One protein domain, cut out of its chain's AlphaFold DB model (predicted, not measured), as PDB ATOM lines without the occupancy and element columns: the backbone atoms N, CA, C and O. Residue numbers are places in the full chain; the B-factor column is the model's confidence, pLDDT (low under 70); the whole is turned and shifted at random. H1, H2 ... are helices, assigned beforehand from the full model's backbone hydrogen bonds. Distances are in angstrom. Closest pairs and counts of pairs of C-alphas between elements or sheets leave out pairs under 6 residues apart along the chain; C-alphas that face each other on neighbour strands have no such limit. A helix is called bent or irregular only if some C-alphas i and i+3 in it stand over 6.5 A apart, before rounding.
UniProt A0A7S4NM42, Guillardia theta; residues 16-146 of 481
ATOM      1  N   MET A  16      98.514 123.422  96.421       81.50
ATOM      2  CA  MET A  16      97.127 123.683  96.024       81.50
ATOM      3  C   MET A  16      96.783 123.066  94.666       81.50
ATOM      4  O   MET A  16      95.685 122.550  94.488       81.50
ATOM      5  N   ARG A  17      97.729 123.041  93.717       83.69
ATOM      6  CA  ARG A  17      97.513 122.400  92.411       83.69
ATOM      7  C   ARG A  17      97.336 120.889  92.557       83.69
ATOM      8  O   ARG A  17      96.423 120.335  91.955       83.69
ATOM      9  N   MET A  18      98.156 120.235  93.383       82.56
ATOM     10  CA  MET A  18      98.032 118.798  93.660       82.56
ATOM     11  C   MET A  18      96.748 118.472  94.433       82.56
ATOM     12  O   MET A  18      96.068 117.505  94.097       82.56
ATOM     13  N   ALA A  19      96.373 119.299  95.414       82.00
ATOM     14  CA  ALA A  19      95.128 119.144  96.159       82.00
ATOM     15  C   ALA A  19      93.897 119.301  95.248       82.00
ATOM     16  O   ALA A  19      93.021 118.440  95.257       82.00
ATOM     17  N   CYS A  20      93.856 120.335  94.399       86.44
ATOM     18  CA  CYS A  20      92.776 120.537  93.429       86.44
ATOM     19  C   CYS A  20      92.717 119.422  92.376       86.44
ATOM     20  O   CYS A  20      91.628 118.952  92.057       86.44
ATOM     21  N   ALA A  21      93.860 118.960  91.861       87.69
ATOM     22  CA  ALA A  21      93.904 117.832  90.931       87.69
ATOM     23  C   ALA A  21      93.385 116.543  91.587       87.69
ATOM     24  O   ALA A  21      92.566 115.839  91.003       87.69
ATOM     25  N   SER A  22      93.793 116.265  92.830       87.38
ATOM     26  CA  SER A  22      93.279 115.128  93.600       87.38
ATOM     27  C   SER A  22      91.779 115.239  93.858       87.38
ATOM     28  O   SER A  22      91.070 114.244  93.746       87.38
ATOM     29  N   LEU A  23      91.291 116.436  94.193       87.88
ATOM     30  CA  LEU A  23      89.871 116.697  94.400       87.88
ATOM     31  C   LEU A  23      89.079 116.418  93.118       87.88
ATOM     32  O   LEU A  23      88.087 115.700  93.167       87.88
ATOM     33  N   LEU A  24      89.548 116.919  91.972       90.38
ATOM     34  CA  LEU A  24      88.929 116.668  90.670       90.38
ATOM     35  C   LEU A  24      88.885 115.175  90.345       90.38
ATOM     36  O   LEU A  24      87.825 114.670  89.999       90.38
ATOM     37  N   VAL A  25      89.996 114.452  90.514       90.38
ATOM     38  CA  VAL A  25      90.042 113.002  90.271       90.38
ATOM     39  C   VAL A  25      89.047 112.263  91.166       90.38
ATOM     40  O   VAL A  25      88.277 111.442  90.673       90.38
ATOM     41  N   GLN A  26      89.014 112.572  92.465       87.19
ATOM     42  CA  GLN A  26      88.092 111.930  93.406       87.19
ATOM     43  C   GLN A  26      86.625 112.246  93.072       87.19
ATOM     44  O   GLN A  26      85.798 111.336  93.045       87.19
ATOM     45  N   VAL A  27      86.300 113.500  92.742       88.62
ATOM     46  CA  VAL A  27      84.947 113.903  92.320       88.62
ATOM     47  C   VAL A  27      84.553 113.228  91.007       88.62
ATOM     48  O   VAL A  27      83.431 112.744  90.899       88.62
ATOM     49  N   CYS A  28      85.458 113.126  90.029       87.62
ATOM     50  CA  CYS A  28      85.205 112.417  88.776       87.62
ATOM     51  C   CYS A  28      84.929 110.926  89.011       87.62
ATOM     52  O   CYS A  28      83.986 110.398  88.432       87.62
ATOM     53  N   ILE A  29      85.692 110.258  89.883       85.31
ATOM     54  CA  ILE A  29      85.451 108.852  90.247       85.31
ATOM     55  C   ILE A  29      84.062 108.692  90.877       85.31
ATOM     56  O   ILE A  29      83.306 107.810  90.474       85.31
ATOM     57  N   ILE A  30      83.697 109.569  91.818       83.81
ATOM     58  CA  ILE A  30      82.380 109.548  92.470       83.81
ATOM     59  C   ILE A  30      81.262 109.819  91.453       83.81
ATOM     60  O   ILE A  30      80.254 109.119  91.451       83.81
ATOM     61  N   ALA A  31      81.440 110.791  90.556       85.62
ATOM     62  CA  ALA A  31      80.458 111.139  89.531       85.62
ATOM     63  C   ALA A  31      80.256 110.004  88.516       85.62
ATOM     64  O   ALA A  31      79.119 109.669  88.191       85.62
ATOM     65  N   VAL A  32      81.338 109.371  88.051       86.06
ATOM     66  CA  VAL A  32      81.273 108.194  87.168       86.06
ATOM     67  C   VAL A  32      80.575 107.035  87.877       86.06
ATOM     68  O   VAL A  32      79.691 106.407  87.293       86.06
ATOM     69  N   GLY A  33      80.910 106.796  89.148       81.06
ATOM     70  CA  GLY A  33      80.245 105.791  89.975       81.06
ATOM     71  C   GLY A  33      78.754 106.072  90.177       81.06
ATOM     72  O   GLY A  33      77.965 105.138  90.202       81.06
ATOM     73  N   TYR A  34      78.352 107.343  90.254       83.12
ATOM     74  CA  TYR A  34      76.951 107.737  90.397       83.12
ATOM     75  C   TYR A  34      76.159 107.635  89.085       83.12
ATOM     76  O   TYR A  34      74.990 107.251  89.097       83.12
ATOM     77  N   HIS A  35      76.779 107.964  87.948       87.88
ATOM     78  CA  HIS A  35      76.116 107.954  86.642       87.88
ATOM     79  C   HIS A  35      75.942 106.550  86.050       87.88
ATOM     80  O   HIS A  35      75.008 106.333  85.277       87.88
ATOM     81  N   ILE A  36      76.807 105.594  86.399       89.31
ATOM     82  CA  ILE A  36      76.715 104.218  85.904       89.31
ATOM     83  C   ILE A  36      76.001 103.355  86.950       89.31
ATOM     84  O   ILE A  36      76.600 102.934  87.935       89.31
ATOM     85  N   HIS A  37      74.724 103.042  86.709       84.00
ATOM     86  CA  HIS A  37      73.872 102.302  87.655       84.00
ATOM     87  C   HIS A  37      74.482 100.966  88.117       84.00
ATOM     88  O   HIS A  37      74.474 100.660  89.305       84.00
ATOM     89  N   ALA A  38      75.083 100.205  87.196       82.88
ATOM     90  CA  ALA A  38      75.732  98.929  87.512       82.88
ATOM     91  C   ALA A  38      76.962  99.087  88.425       82.88
ATOM     92  O   ALA A  38      77.263  98.216  89.230       82.88
ATOM     93  N   VAL A  39      77.682 100.204  88.308       81.25
ATOM     94  CA  VAL A  39      78.858 100.495  89.138       81.25
ATOM     95  C   VAL A  39      78.414 100.989  90.513       81.25
ATOM     96  O   VAL A  39      79.002 100.599  91.518       81.25
ATOM     97  N   ARG A  40      77.343 101.788  90.570       82.06
ATOM     98  CA  ARG A  40      76.743 102.266  91.816       82.06
ATOM     99  C   ARG A  40      76.323 101.124  92.740       82.06
ATOM    100  O   ARG A  40      76.705 101.145  93.904       82.06
ATOM    101  N   GLU A  41      75.592 100.136  92.224       84.31
ATOM    102  CA  GLU A  41      75.162  98.967  93.009       84.31
ATOM    103  C   GLU A  41      76.363  98.203  93.570       84.31
ATOM    104  O   GLU A  41      76.409  97.912  94.760       84.31
ATOM    105  N   VAL A  42      77.399  97.983  92.754       85.00
ATOM    106  CA  VAL A  42      78.632  97.317  93.199       85.00
ATOM    107  C   VAL A  42      79.354  98.119  94.287       85.00
ATOM    108  O   VAL A  42      79.877  97.525  95.230       85.00
ATOM    109  N   TYR A  43      79.390  99.452  94.196       80.44
ATOM    110  CA  TYR A  43      79.985 100.300  95.235       80.44
ATOM    111  C   TYR A  43      79.184 100.282  96.536       80.44
ATOM    112  O   TYR A  43      79.783 100.160  97.605       80.44
ATOM    113  N   GLU A  44      77.858 100.418  96.460       81.62
ATOM    114  CA  GLU A  44      76.974 100.389  97.628       81.62
ATOM    115  C   GLU A  44      77.043  99.016  98.320       81.62
ATOM    116  O   GLU A  44      77.253  98.957  99.535       81.62
ATOM    117  N   ASP A  45      77.015  97.923  97.554       86.38
ATOM    118  CA  ASP A  45      77.153  96.558  98.067       86.38
ATOM    119  C   ASP A  45      78.534  96.302  98.670       86.38
ATOM    120  O   ASP A  45      78.643  95.729  99.755       86.38
ATOM    121  N   ALA A  46      79.610  96.744  98.011       81.25
ATOM    122  CA  ALA A  46      80.963  96.602  98.540       81.25
ATOM    123  C   ALA A  46      81.153  97.414  99.829       81.25
ATOM    124  O   ALA A  46      81.785  96.933 100.774       81.25
ATOM    125  N   PHE A  47      80.596  98.627  99.892       80.50
ATOM    126  CA  PHE A  47      80.660  99.476 101.075       80.50
ATOM    127  C   PHE A  47      79.864  98.883 102.239       80.50
ATOM    128  O   PHE A  47      80.396  98.778 103.343       80.50
ATOM    129  N   GLU A  48      78.626  98.442 102.011       80.44
ATOM    130  CA  GLU A  48      77.819  97.789 103.045       80.44
ATOM    131  C   GLU A  48      78.419  96.448 103.468       80.44
ATOM    132  O   GLU A  48      78.467  96.146 104.662       80.44
ATOM    133  N   TRP A  49      78.975  95.671 102.534       88.69
ATOM    134  CA  TRP A  49      79.722  94.460 102.859       88.69
ATOM    135  C   TRP A  49      80.914  94.779 103.760       88.69
ATOM    136  O   TRP A  49      81.047  94.172 104.825       88.69
ATOM    137  N   LEU A  50      81.737  95.768 103.401       77.00
ATOM    138  CA  LEU A  50      82.885  96.192 104.200       77.00
ATOM    139  C   LEU A  50      82.440  96.682 105.581       77.00
ATOM    140  O   LEU A  50      82.982  96.239 106.592       77.00
ATOM    141  N   LYS A  51      81.413  97.535 105.643       75.88
ATOM    142  CA  LYS A  51      80.832  98.048 106.889       75.88
ATOM    143  C   LYS A  51      80.362  96.905 107.781       75.88
ATOM    144  O   LYS A  51      80.692  96.869 108.965       75.88
ATOM    145  N   LEU A  52      79.642  95.934 107.221       81.81
ATOM    146  CA  LEU A  52      79.154  94.758 107.935       81.81
ATOM    147  C   LEU A  52      80.285  93.824 108.371       81.81
ATOM    148  O   LEU A  52      80.160  93.200 109.425       81.81
ATOM    149  N   GLN A  53      81.363  93.699 107.595       78.81
ATOM    150  CA  GLN A  53      82.542  92.923 107.984       78.81
ATOM    151  C   GLN A  53      83.300  93.608 109.114       78.81
ATOM    152  O   GLN A  53      83.630  92.948 110.098       78.81
ATOM    153  N   VAL A  54      83.515  94.922 109.034       68.75
ATOM    154  CA  VAL A  54      84.133  95.714 110.104       68.75
ATOM    155  C   VAL A  54      83.277  95.654 111.368       68.75
ATOM    156  O   VAL A  54      83.797  95.363 112.437       68.75
ATOM    157  N   LEU A  55      81.955  95.818 111.267       71.81
ATOM    158  CA  LEU A  55      81.045  95.701 112.412       71.81
ATOM    159  C   LEU A  55      81.040  94.287 113.003       71.81
ATOM    160  O   LEU A  55      81.106  94.140 114.221       71.81
ATOM    161  N   ARG A  56      80.997  93.236 112.173       74.81
ATOM    162  CA  ARG A  56      81.024  91.843 112.654       74.81
ATOM    163  C   ARG A  56      82.356  91.480 113.286       74.81
ATOM    164  O   ARG A  56      82.353  90.866 114.348       74.81
ATOM    165  N   THR A  57      83.478  91.848 112.676       68.50
ATOM    166  CA  THR A  57      84.812  91.602 113.239       68.50
ATOM    167  C   THR A  57      85.006  92.403 114.521       68.50
ATOM    168  O   THR A  57      85.367  91.825 115.544       68.50
ATOM    169  N   ALA A  58      84.643  93.686 114.527       62.28
ATOM    170  CA  ALA A  58      84.711  94.522 115.718       62.28
ATOM    171  C   ALA A  58      83.825  94.002 116.849       62.28
ATOM    172  O   ALA A  58      84.232  94.002 118.009       62.28
ATOM    173  N   HIS A  59      82.636  93.494 116.529       69.88
ATOM    174  CA  HIS A  59      81.765  92.876 117.515       69.88
ATOM    175  C   HIS A  59      82.312  91.529 118.006       69.88
ATOM    176  O   HIS A  59      82.276  91.268 119.211       69.88
ATOM    177  N   ARG A  60      82.835  90.685 117.111       67.75
ATOM    178  CA  ARG A  60      83.374  89.354 117.434       67.75
ATOM    179  C   ARG A  60      84.613  89.435 118.318       67.75
ATOM    180  O   ARG A  60      84.733  88.652 119.253       67.75
ATOM    181  N   TYR A  61      85.491  90.396 118.049       59.03
ATOM    182  CA  TYR A  61      86.719  90.616 118.813       59.03
ATOM    183  C   TYR A  61      86.589  91.718 119.877       59.03
ATOM    184  O   TYR A  61      87.570  92.062 120.532       59.03
ATOM    185  N   ALA A  62      85.384  92.270 120.068       58.38
ATOM    186  CA  ALA A  62      85.095  93.373 120.986       58.38
ATOM    187  C   ALA A  62      86.042  94.589 120.826       58.38
ATOM    188  O   ALA A  62      86.334  95.301 121.784       58.38
ATOM    189  N   TRP A  63      86.457  94.878 119.589       52.28
ATOM    190  CA  TRP A  63      87.359  95.976 119.220       52.28
ATOM    191  C   TRP A  63      86.729  97.370 119.297       52.28
ATOM    192  O   TRP A  63      87.320  98.329 118.820       52.28
ATOM    193  N   TRP A  64      85.565  97.539 119.918       50.84
ATOM    194  CA  TRP A  64      84.909  98.844 120.058       50.84
ATOM    195  C   TRP A  64      85.814  99.890 120.728       50.84
ATOM    196  O   TRP A  64      85.860 101.035 120.288       50.84
ATOM    197  N   SER A  65      86.611  99.482 121.724       48.84
ATOM    198  CA  SER A  65      87.632 100.353 122.324       48.84
ATOM    199  C   SER A  65      88.831 100.583 121.406       48.84
ATOM    200  O   SER A  65      89.349 101.688 121.375       48.84
ATOM    201  N   VAL A  66      89.251  99.586 120.623       46.19
ATOM    202  CA  VAL A  66      90.374  99.710 119.675       46.19
ATOM    203  C   VAL A  66      90.008 100.615 118.498       46.19
ATOM    204  O   VAL A  66      90.822 101.429 118.094       46.19
ATOM    205  N   LEU A  67      88.774 100.550 117.996       47.84
ATOM    206  CA  LEU A  67      88.250 101.460 116.976       47.84
ATOM    207  C   LEU A  67      88.085 102.887 117.513       47.84
ATOM    208  O   LEU A  67      88.412 103.838 116.811       47.84
ATOM    209  N   GLY A  68      87.656 103.047 118.771       45.44
ATOM    210  CA  GLY A  68      87.659 104.347 119.454       45.44
ATOM    211  C   GLY A  68      89.072 104.917 119.642       45.44
ATOM    212  O   GLY A  68      89.298 106.101 119.406       45.44
ATOM    213  N   LEU A  69      90.050 104.069 119.980       42.53
ATOM    214  CA  LEU A  69      91.468 104.436 120.090       42.53
ATOM    215  C   LEU A  69      92.106 104.723 118.721       42.53
ATOM    216  O   LEU A  69      92.927 105.628 118.618       42.53
ATOM    217  N   LEU A  70      91.702 104.011 117.664       42.03
ATOM    218  CA  LEU A  70      92.117 104.253 116.278       42.03
ATOM    219  C   LEU A  70      91.492 105.532 115.703       42.03
ATOM    220  O   LEU A  70      92.132 106.229 114.923       42.03
ATOM    221  N   SER A  71      90.283 105.897 116.131       40.12
ATOM    222  CA  SER A  71      89.706 107.216 115.847       40.12
ATOM    223  C   SER A  71      90.463 108.347 116.563       40.12
ATOM    224  O   SER A  71      90.403 109.487 116.113       40.12
ATOM    225  N   SER A  72      91.194 108.034 117.640       49.28
ATOM    226  CA  SER A  72      92.089 108.932 118.394       49.28
ATOM    227  C   SER A  72      93.579 108.701 118.056       49.28
ATOM    228  O   SER A  72      94.482 109.050 118.818       49.28
ATOM    229  N   SER A  73      93.855 108.042 116.923       50.94
ATOM    230  CA  SER A  73      95.144 107.404 116.618       50.94
ATOM    231  C   SER A  73      96.350 108.330 116.525       50.94
ATOM    232  O   SER A  73      97.464 107.813 116.519       50.94
ATOM    233  N   CYS A  74      96.202 109.657 116.529       49.84
ATOM    234  CA  CYS A  74      97.370 110.535 116.553       49.84
ATOM    235  C   CYS A  74      98.263 110.280 117.784       49.84
ATOM    236  O   CYS A  74      99.479 110.255 117.623       49.84
ATOM    237  N   CYS A  75      97.707 109.950 118.959       44.06
ATOM    238  CA  CYS A  75      98.517 109.707 120.162       44.06
ATOM    239  C   CYS A  75      99.047 108.272 120.304       44.06
ATOM    240  O   CYS A  75     100.186 108.084 120.725       44.06
ATOM    241  N   LEU A  76      98.263 107.244 119.951       42.47
ATOM    242  CA  LEU A  76      98.727 105.849 120.047       42.47
ATOM    243  C   LEU A  76      99.821 105.563 119.009       42.47
ATOM    244  O   LEU A  76     100.804 104.894 119.317       42.47
ATOM    245  N   ILE A  77      99.675 106.120 117.802       53.88
ATOM    246  CA  ILE A  77     100.685 106.019 116.745       53.88
ATOM    247  C   ILE A  77     101.958 106.760 117.162       53.88
ATOM    248  O   ILE A  77     103.041 106.218 116.987       53.88
ATOM    249  N   GLN A  78     101.860 107.939 117.785       50.72
ATOM    250  CA  GLN A  78     103.033 108.673 118.280       50.72
ATOM    251  C   GLN A  78     103.760 107.955 119.426       50.72
ATOM    252  O   GLN A  78     104.985 107.904 119.423       50.72
ATOM    253  N   VAL A  79     103.039 107.353 120.377       53.75
ATOM    254  CA  VAL A  79     103.652 106.563 121.461       53.75
ATOM    255  C   VAL A  79     104.317 105.295 120.915       53.75
ATOM    256  O   VAL A  79     105.436 104.979 121.309       53.75
ATOM    257  N   LEU A  80     103.670 104.600 119.973       47.41
ATOM    258  CA  LEU A  80     104.220 103.400 119.337       47.41
ATOM    259  C   LEU A  80     105.468 103.714 118.498       47.41
ATOM    260  O   LEU A  80     106.454 102.988 118.552       47.41
ATOM    261  N   LEU A  81     105.450 104.820 117.757       50.41
ATOM    262  CA  LEU A  81     106.570 105.259 116.925       50.41
ATOM    263  C   LEU A  81     107.747 105.798 117.755       50.41
ATOM    264  O   LEU A  81     108.896 105.494 117.438       50.41
ATOM    265  N   ASN A  82     107.472 106.487 118.869       46.25
ATOM    266  CA  ASN A  82     108.495 106.844 119.856       46.25
ATOM    267  C   ASN A  82     109.111 105.595 120.512       46.25
ATOM    268  O   ASN A  82     110.323 105.557 120.710       46.25
ATOM    269  N   ALA A  83     108.318 104.550 120.777       44.97
ATOM    270  CA  ALA A  83     108.826 103.268 121.274       44.97
ATOM    271  C   ALA A  83     109.686 102.517 120.237       44.97
ATOM    272  O   ALA A  83     110.580 101.764 120.610       44.97
ATOM    273  N   MET A  84     109.461 102.747 118.938       45.97
ATOM    274  CA  MET A  84     110.263 102.176 117.847       45.97
ATOM    275  C   MET A  84     111.458 103.054 117.426       45.97
ATOM    276  O   MET A  84     112.102 102.745 116.425       45.97
ATOM    277  N   SER A  85     111.763 104.152 118.138       44.03
ATOM    278  CA  SER A  85     112.773 105.159 117.735       44.03
ATOM    279  C   SER A  85     112.544 105.790 116.347       44.03
ATOM    280  O   SER A  85     113.374 106.540 115.836       44.03
ATOM    281  N   LEU A  86     111.383 105.545 115.739       46.62
ATOM    282  CA  LEU A  86     110.923 106.159 114.501       46.62
ATOM    283  C   LEU A  86     110.168 107.441 114.876       46.62
ATOM    284  O   LEU A  86     108.955 107.498 114.743       46.62
ATOM    285  N   GLY A  87     110.852 108.449 115.425       47.41
ATOM    286  CA  GLY A  87     110.203 109.664 115.945       47.41
ATOM    287  C   GLY A  87     109.316 110.413 114.928       47.41
ATOM    288  O   GLY A  87     109.269 110.089 113.739       47.41
ATOM    289  N   CYS A  88     108.645 111.484 115.374       46.69
ATOM    290  CA  CYS A  88     107.729 112.330 114.577       46.69
ATOM    291  C   CYS A  88     108.260 112.758 113.188       46.69
ATOM    292  O   CYS A  88     107.473 113.023 112.276       46.69
ATOM    293  N   ALA A  89     109.580 112.795 113.004       42.72
ATOM    294  CA  ALA A  89     110.225 113.074 111.727       42.72
ATOM    295  C   ALA A  89     109.994 111.991 110.656       42.72
ATOM    296  O   ALA A  89     109.808 112.328 109.488       42.72
ATOM    297  N   GLY A  90     109.937 110.709 111.029       50.09
ATOM    298  CA  GLY A  90     109.644 109.616 110.094       50.09
ATOM    299  C   GLY A  90     108.195 109.649 109.606       50.09
ATOM    300  O   GLY A  90     107.927 109.458 108.421       50.09
ATOM    301  N   PHE A  91     107.264 109.991 110.500       56.41
ATOM    302  CA  PHE A  91     105.838 110.078 110.185       56.41
ATOM    303  C   PHE A  91     105.518 111.236 109.230       56.41
ATOM    304  O   PHE A  91     104.802 111.036 108.252       56.41
ATOM    305  N   ASN A  92     106.094 112.427 109.451       55.78
ATOM    306  CA  ASN A  92     105.905 113.558 108.535       55.78
ATOM    307  C   ASN A  92     106.598 113.335 107.180       55.78
ATOM    308  O   ASN A  92     106.082 113.755 106.151       55.78
ATOM    309  N   THR A  93     107.724 112.619 107.152       57.97
ATOM    310  CA  THR A  93     108.397 112.263 105.891       57.97
ATOM    311  C   THR A  93     107.574 111.253 105.081       57.97
ATOM    312  O   THR A  93     107.492 111.363 103.861       57.97
ATOM    313  N   ALA A  94     106.922 110.291 105.746       59.94
ATOM    314  CA  ALA A  94     106.100 109.276 105.087       59.94
ATOM    315  C   ALA A  94     104.720 109.799 104.644       59.94
ATOM    316  O   ALA A  94     104.243 109.438 103.570       59.94
ATOM    317  N   LEU A  95     104.073 110.647 105.452       62.25
ATOM    318  CA  LEU A  95     102.713 111.140 105.187       62.25
ATOM    319  C   LEU A  95     102.647 112.557 104.616       62.25
ATOM    320  O   LEU A  95     101.599 112.937 104.093       62.25
ATOM    321  N   GLY A  96     103.738 113.322 104.656       66.12
ATOM    322  CA  GLY A  96     103.831 114.651 104.049       66.12
ATOM    323  C   GLY A  96     103.377 114.666 102.582       66.12
ATOM    324  O   GLY A  96     102.492 115.455 102.243       66.12
ATOM    325  N   PRO A  97     103.852 113.737 101.728       73.56
ATOM    326  CA  PRO A  97     103.408 113.646 100.335       73.56
ATOM    327  C   PRO A  97     101.928 113.274 100.162       73.56
ATOM    328  O   PRO A  97     101.318 113.631  99.157       73.56
ATOM    329  N   LEU A  98     101.331 112.566 101.128       72.38
ATOM    330  CA  LEU A  98      99.934 112.118 101.070       72.38
ATOM    331  C   LEU A  98      98.948 113.190 101.570       72.38
ATOM    332  O   LEU A  98      97.756 113.144 101.256       72.38
ATOM    333  N   ARG A  99      99.437 114.193 102.307       70.75
ATOM    334  CA  ARG A  99      98.650 115.293 102.876       70.75
ATOM    335  C   ARG A  99      97.665 115.972 101.903       70.75
ATOM    336  O   ARG A  99      96.507 116.115 102.296       70.75
ATOM    337  N   PRO A 100      98.030 116.369 100.664       78.19
ATOM    338  CA  PRO A 100      97.079 117.010  99.747       78.19
ATOM    339  C   PRO A 100      95.918 116.086  99.344       78.19
ATOM    340  O   PRO A 100      94.797 116.556  99.157       78.19
ATOM    341  N   HIS A 101      96.152 114.772  99.265       78.69
ATOM    342  CA  HIS A 101      95.114 113.786  98.954       78.69
ATOM    343  C   HIS A 101      94.151 113.578 100.125       78.69
ATOM    344  O   HIS A 101      92.937 113.507  99.920       78.69
ATOM    345  N   LEU A 102      94.683 113.531 101.351       75.94
ATOM    346  CA  LEU A 102      93.875 113.453 102.568       75.94
ATOM    347  C   LEU A 102      93.031 114.716 102.742       75.94
ATOM    348  O   LEU A 102      91.837 114.613 103.002       75.94
ATOM    349  N   LEU A 103      93.608 115.895 102.504       80.88
ATOM    350  CA  LEU A 103      92.880 117.162 102.567       80.88
ATOM    351  C   LEU A 103      91.726 117.205 101.553       80.88
ATOM    352  O   LEU A 103      90.615 117.583 101.921       80.88
ATOM    353  N   ALA A 104      91.945 116.746 100.316       80.75
ATOM    354  CA  ALA A 104      90.880 116.616  99.318       80.75
ATOM    355  C   ALA A 104      89.759 115.663  99.781       80.75
ATOM    356  O   ALA A 104      88.580 115.997  99.665       80.75
ATOM    357  N   SER A 105      90.119 114.521 100.377       78.38
ATOM    358  CA  SER A 105      89.135 113.561 100.896       78.38
ATOM    359  C   SER A 105      88.309 114.131 102.057       78.38
ATOM    360  O   SER A 105      87.093 113.939 102.100       78.38
ATOM    361  N   THR A 106      88.934 114.909 102.948       79.25
ATOM    362  CA  THR A 106      88.254 115.592 104.057       79.25
ATOM    363  C   THR A 106      87.261 116.629 103.542       79.25
ATOM    364  O   THR A 106      86.148 116.709 104.057       79.25
ATOM    365  N   VAL A 107      87.619 117.390 102.500       85.38
ATOM    366  CA  VAL A 107      86.705 118.354 101.866       85.38
ATOM    367  C   VAL A 107      85.480 117.638 101.297       85.38
ATOM    368  O   VAL A 107      84.361 118.046 101.591       85.38
ATOM    369  N   ILE A 108      85.666 116.537 100.561       84.25
ATOM    370  CA  ILE A 108      84.552 115.754  99.999       84.25
ATOM    371  C   ILE A 108      83.656 115.190 101.107       84.25
ATOM    372  O   ILE A 108      82.434 115.336 101.039       84.25
ATOM    373  N   ALA A 109      84.245 114.592 102.145       79.69
ATOM    374  CA  ALA A 109      83.498 114.052 103.277       79.69
ATOM    375  C   ALA A 109      82.683 115.141 103.992       79.69
ATOM    376  O   ALA A 109      81.510 114.935 104.308       79.69
ATOM    377  N   GLN A 110      83.269 116.327 104.188       85.00
ATOM    378  CA  GLN A 110      82.590 117.455 104.816       85.00
ATOM    379  C   GLN A 110      81.459 117.999 103.933       85.00
ATOM    380  O   GLN A 110      80.366 118.258 104.437       85.00
ATOM    381  N   SER A 111      81.681 118.126 102.622       86.75
ATOM    382  CA  SER A 111      80.648 118.523 101.658       86.75
ATOM    383  C   SER A 111      79.482 117.536 101.633       86.75
ATOM    384  O   SER A 111      78.329 117.960 101.610       86.75
ATOM    385  N   PHE A 112      79.758 116.232 101.705       83.94
ATOM    386  CA  PHE A 112      78.725 115.196 101.737       83.94
ATOM    387  C   PHE A 112      77.937 115.201 103.054       83.94
ATOM    388  O   PHE A 112      76.709 115.115 103.046       83.94
ATOM    389  N   ALA A 113      78.620 115.396 104.188       79.75
ATOM    390  CA  ALA A 113      77.972 115.561 105.487       79.75
ATOM    391  C   ALA A 113      77.032 116.778 105.499       79.75
ATOM    392  O   ALA A 113      75.910 116.693 105.995       79.75
ATOM    393  N   TRP A 114      77.459 117.894 104.902       87.75
ATOM    394  CA  TRP A 114      76.596 119.058 104.720       87.75
ATOM    395  C   TRP A 114      75.427 118.765 103.789       87.75
ATOM    396  O   TRP A 114      74.306 119.089 104.151       87.75
ATOM    397  N   TYR A 115      75.645 118.107 102.650       88.25
ATOM    398  CA  TYR A 115      74.574 117.757 101.715       88.25
ATOM    399  C   TYR A 115      73.451 116.940 102.380       88.25
ATOM    400  O   TYR A 115      72.277 117.270 102.216       88.25
ATOM    401  N   ILE A 116      73.805 115.937 103.191       83.69
ATOM    402  CA  ILE A 116      72.833 115.089 103.902       83.69
ATOM    403  C   ILE A 116      72.144 115.845 105.044       83.69
ATOM    404  O   ILE A 116      70.930 115.735 105.216       83.69
ATOM    405  N   ASN A 117      72.902 116.610 105.834       84.12
ATOM    406  CA  ASN A 117      72.388 117.202 107.072       84.12
ATOM    407  C   ASN A 117      71.760 118.593 106.870       84.12
ATOM    408  O   ASN A 117      71.057 119.084 107.755       84.12
ATOM    409  N   PHE A 118      71.972 119.243 105.721       88.75
ATOM    410  CA  PHE A 118      71.393 120.550 105.405       88.75
ATOM    411  C   PHE A 118      69.857 120.601 105.501       88.75
ATOM    412  O   PHE A 118      69.350 121.565 106.078       88.75
ATOM    413  N   PRO A 119      69.071 119.616 105.024       90.56
ATOM    414  CA  PRO A 119      67.615 119.648 105.184       90.56
ATOM    415  C   PRO A 119      67.132 119.482 106.639       90.56
ATOM    416  O   PRO A 119      66.006 119.871 106.934       90.56
ATOM    417  N   ILE A 120      67.955 118.968 107.564       88.25
ATOM    418  CA  ILE A 120      67.536 118.605 108.929       88.25
ATOM    419  C   ILE A 120      67.976 119.694 109.931       88.25
ATOM    420  O   ILE A 120      69.142 119.727 110.333       88.25
ATOM    421  N   PRO A 121      67.079 120.585 110.404       84.38
ATOM    422  CA  PRO A 121      67.460 121.798 111.137       84.38
ATOM    423  C   PRO A 121      68.217 121.541 112.448       84.38
ATOM    424  O   PRO A 121      69.156 122.273 112.754       84.38
ATOM    425  N   HIS A 122      67.876 120.486 113.197       83.94
ATOM    426  CA  HIS A 122      68.562 120.159 114.453       83.94
ATOM    427  C   HIS A 122      70.018 119.702 114.237       83.94
ATOM    428  O   HIS A 122      70.895 120.031 115.035       83.94
ATOM    429  N   GLN A 123      70.301 118.992 113.142       80.50
ATOM    430  CA  GLN A 123      71.626 118.426 112.858       80.50
ATOM    431  C   GLN A 123      72.596 119.433 112.223       80.50
ATOM    432  O   GLN A 123      73.810 119.202 112.217       80.50
ATOM    433  N   ARG A 124      72.092 120.577 111.734       83.25
ATOM    434  CA  ARG A 124      72.916 121.667 111.178       83.25
ATOM    435  C   ARG A 124      73.950 122.164 112.178       83.25
ATOM    436  O   ARG A 124      75.106 122.357 111.821       83.25
ATOM    437  N   PHE A 125      73.545 122.328 113.436       80.25
ATOM    438  CA  PHE A 125      74.431 122.822 114.484       80.25
ATOM    439  C   PHE A 125      75.568 121.834 114.781       80.25
ATOM    440  O   PHE A 125      76.736 122.217 114.779       80.25
ATOM    441  N   THR A 126      75.258 120.545 114.928       71.81
ATOM    442  CA  THR A 126      76.272 119.498 115.139       71.81
ATOM    443  C   THR A 126      77.239 119.398 113.958       71.81
ATOM    444  O   THR A 126      78.446 119.268 114.156       71.81
ATOM    445  N   THR A 127      76.730 119.529 112.730       79.38
ATOM    446  CA  THR A 127      77.553 119.507 111.508       79.38
ATOM    447  C   THR A 127      78.454 120.742 111.413       79.38
ATOM    448  O   THR A 127      79.620 120.611 111.035       79.38
ATOM    449  N   MET A 128      77.974 121.925 111.817       81.12
ATOM    450  CA  MET A 128      78.809 123.128 111.939       81.12
ATOM    451  C   MET A 128      79.957 122.927 112.923       81.12
ATOM    452  O   MET A 128      81.107 123.176 112.569       81.12
ATOM    453  N   VAL A 129      79.663 122.454 114.137       73.38
ATOM    454  CA  VAL A 129      80.687 122.233 115.169       73.38
ATOM    455  C   VAL A 129      81.733 121.224 114.687       73.38
ATOM    456  O   VAL A 129      82.930 121.485 114.798       73.38
ATOM    457  N   ALA A 130      81.305 120.115 114.077       69.81
ATOM    458  CA  ALA A 130      82.214 119.127 113.500       69.81
ATOM    459  C   ALA A 130      83.091 119.717 112.376       69.81
ATOM    460  O   ALA A 130      84.293 119.462 112.340       69.81
ATOM    461  N   SER A 131      82.515 120.560 111.510       80.62
ATOM    462  CA  SER A 131      83.259 121.255 110.446       80.62
ATOM    463  C   SER A 131      84.331 122.179 111.016       80.62
ATOM    464  O   SER A 131      85.462 122.173 110.540       80.62
ATOM    465  N   LEU A 132      83.992 122.959 112.048       77.06
ATOM    466  CA  LEU A 132      84.923 123.881 112.703       77.06
ATOM    467  C   LEU A 132      86.110 123.131 113.308       77.06
ATOM    468  O   LEU A 132      87.255 123.511 113.079       77.06
ATOM    469  N   ILE A 133      85.849 122.027 114.014       68.94
ATOM    470  CA  ILE A 133      86.904 121.174 114.574       68.94
ATOM    471  C   ILE A 133      87.779 120.602 113.452       68.94
ATOM    472  O   ILE A 133      89.004 120.673 113.535       68.94
ATOM    473  N   SER A 134      87.171 120.092 112.377       72.38
ATOM    474  CA  SER A 134      87.904 119.546 111.231       72.38
ATOM    475  C   SER A 134      88.807 120.591 110.566       72.38
ATOM    476  O   SER A 134      89.958 120.292 110.245       72.38
ATOM    477  N   ILE A 135      88.332 121.830 110.403       76.12
ATOM    478  CA  ILE A 135      89.121 122.942 109.851       76.12
ATOM    479  C   ILE A 135      90.309 123.259 110.760       76.12
ATOM    480  O   ILE A 135      91.436 123.321 110.277       76.12
ATOM    481  N   VAL A 136      90.080 123.403 112.069       67.75
ATOM    482  CA  VAL A 136      91.141 123.708 113.044       67.75
ATOM    483  C   VAL A 136      92.215 122.623 113.047       67.75
ATOM    484  O   VAL A 136      93.402 122.934 113.009       67.75
ATOM    485  N   VAL A 137      91.821 121.348 113.037       65.06
ATOM    486  CA  VAL A 137      92.767 120.223 113.005       65.06
ATOM    487  C   VAL A 137      93.541 120.191 111.686       65.06
ATOM    488  O   VAL A 137      94.764 120.050 111.699       65.06
ATOM    489  N   THR A 138      92.860 120.376 110.553       67.75
ATOM    490  CA  THR A 138      93.483 120.332 109.218       67.75
ATOM    491  C   THR A 138      94.463 121.491 108.995       67.75
ATOM    492  O   THR A 138      95.504 121.289 108.370       67.75
ATOM    493  N   MET A 139      94.147 122.676 109.535       67.25
ATOM    494  CA  MET A 139      94.971 123.893 109.474       67.25
ATOM    495  C   MET A 139      95.984 124.007 110.620       67.25
ATOM    496  O   MET A 139      96.736 124.979 110.683       67.25
ATOM    497  N   SER A 140      96.019 123.048 111.550       66.75
ATOM    498  CA  SER A 140      96.921 123.114 112.704       66.75
ATOM    499  C   SER A 140      98.407 123.248 112.328       66.75
ATOM    500  O   SER A 140      99.086 124.045 112.979       66.75
ATOM    501  N   PRO A 141      98.939 122.591 111.273       61.66
ATOM    502  CA  PRO A 141     100.340 122.771 110.893       61.66
ATOM    503  C   PRO A 141     100.639 124.185 110.374       61.66
ATOM    504  O   PRO A 141     101.697 124.736 110.670       61.66
ATOM    505  N   GLU A 142      99.701 124.802 109.652       68.56
ATOM    506  CA  GLU A 142      99.803 126.177 109.152       68.56
ATOM    507  C   GLU A 142      99.702 127.193 110.288       68.56
ATOM    508  O   GLU A 142     100.475 128.147 110.319       68.56
ATOM    509  N   ILE A 143      98.794 126.975 111.245       65.25
ATOM    510  CA  ILE A 143      98.660 127.817 112.442       65.25
ATOM    511  C   ILE A 143      99.963 127.792 113.246       65.25
ATOM    512  O   ILE A 143     100.447 128.843 113.657       65.25
ATOM    513  N   LEU A 144     100.569 126.614 113.421       60.59
ATOM    514  CA  LEU A 144     101.854 126.475 114.110       60.59
ATOM    515  C   LEU A 144     103.003 127.143 113.340       60.59
ATOM    516  O   LEU A 144     103.850 127.790 113.953       60.59
ATOM    517  N   TYR A 145     103.028 127.028 112.010       64.06
ATOM    518  CA  TYR A 145     104.030 127.694 111.174       64.06
ATOM    519  C   TYR A 145     103.896 129.223 111.208       64.06
ATOM    520  O   TYR A 145     104.883 129.927 111.419       64.06
ATOM    521  N   LEU A 146     102.678 129.745 111.038       68.62
ATOM    522  CA  LEU A 146     102.395 131.181 111.079       68.62
ATOM    523  C   LEU A 146     102.617 131.759 112.475       68.62
ATOM    524  O   LEU A 146     103.178 132.846 112.586       68.62
TER     525      LEU A 146
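Overview. This is residues 16 to 146 of the 481 residues of a protein of Guillardia theta (UniProt A0A7S4NM42). The printed part is a wide, open frame of helices round an empty middle: the sharply bent longest helix H5 makes one corner with its arms H5a and H5b, and H1, H2, H3 and H4 make the rest of the way round. H1 packs on residues 100 to 108 of H5b, H6 folds back beside H5b as a helical hairpin, and H7 sticks out after H6. There are 131 residues printed, with seven named helices, H1 to H7 in order along the chain, and no named strand; the class is all helix. The whole is loose, with a radius of gyration of the C-alphas of 18.0 A and spans of 49 by 43 by 33 A.

Along the chain. H5, residues 88 to 117, was assigned as one helix by its hydrogen bonds but is bent, with C-alphas 97 and 100 7.2 A apart. Its arm H5a, residues 88 to 97, is irregular, with C-alphas 94 and 97 7.0 A apart; its arm H5b, residues 100 to 117, is 25.8 A long. H6, residues 121 to 138, is 26.1 A long, and is neither bent nor irregular, but only just: C-alphas 122 and 125 are 6.4 A apart. H1, residues 16 to 35, is 27.9 A long and begins at C-alpha 16 (97.127, 123.683, 96.024). H2, residues 37 to 60, is 33.8 A long. H3 holds residues 64 to 71, H4 residues 73 to 83, and H7 residues 140 to 146, ending at C-alpha 146 (102.395, 131.181, 111.079).

Arrangement. H5 is the hub, touching three other helices, and its arms are about perpendicular at 74 degrees. H5b and H6 form a hairpin, a shallow tilt of 10 degrees, opposite ways; their closest C-alphas, of Asn 117 and Gln 123, are 6.0 A apart. H5b touches H1 with residues 100 to 108 alone, at a steep tilt of 47 degrees, the same way; the closest C-alphas are those of Ala 19 and Pro 100, 4.6 A. H1 and H2 touch only at the corner, Gly 33 to Arg 40, 5.3 A between C-alphas, about perpendicular at 76 degrees. H3 is close to but not clearly touching H2, with C-alphas 58 and 64 6.1 A apart, and H4, with C-alphas 69 and 76 7.4 A apart. H4 and H5a only just touch, with 3 pairs of C-alphas within 8 A, and only at the corner; the closest are Gln 78 and Cys 88, 7.0 A. H6 and H7 meet only through their link. H2 and H5b are apart. Every O i to N i+4 pair is within hydrogen-bond range in H1, H3, H4, H5b and H7, against 19 of 20 in H2, 5 of 6 in H5a and 12 of 14 in H6.

Size, cuts and confidence. The C-alphas farthest apart, of His 37 and Ser 85, are 49.3 A apart. The printed part has no cut, and the six links are tight. Mean pLDDT of the printed part is 71.2; it is under 70 at 54 residues, among them 57 to 96 and 136 to 146.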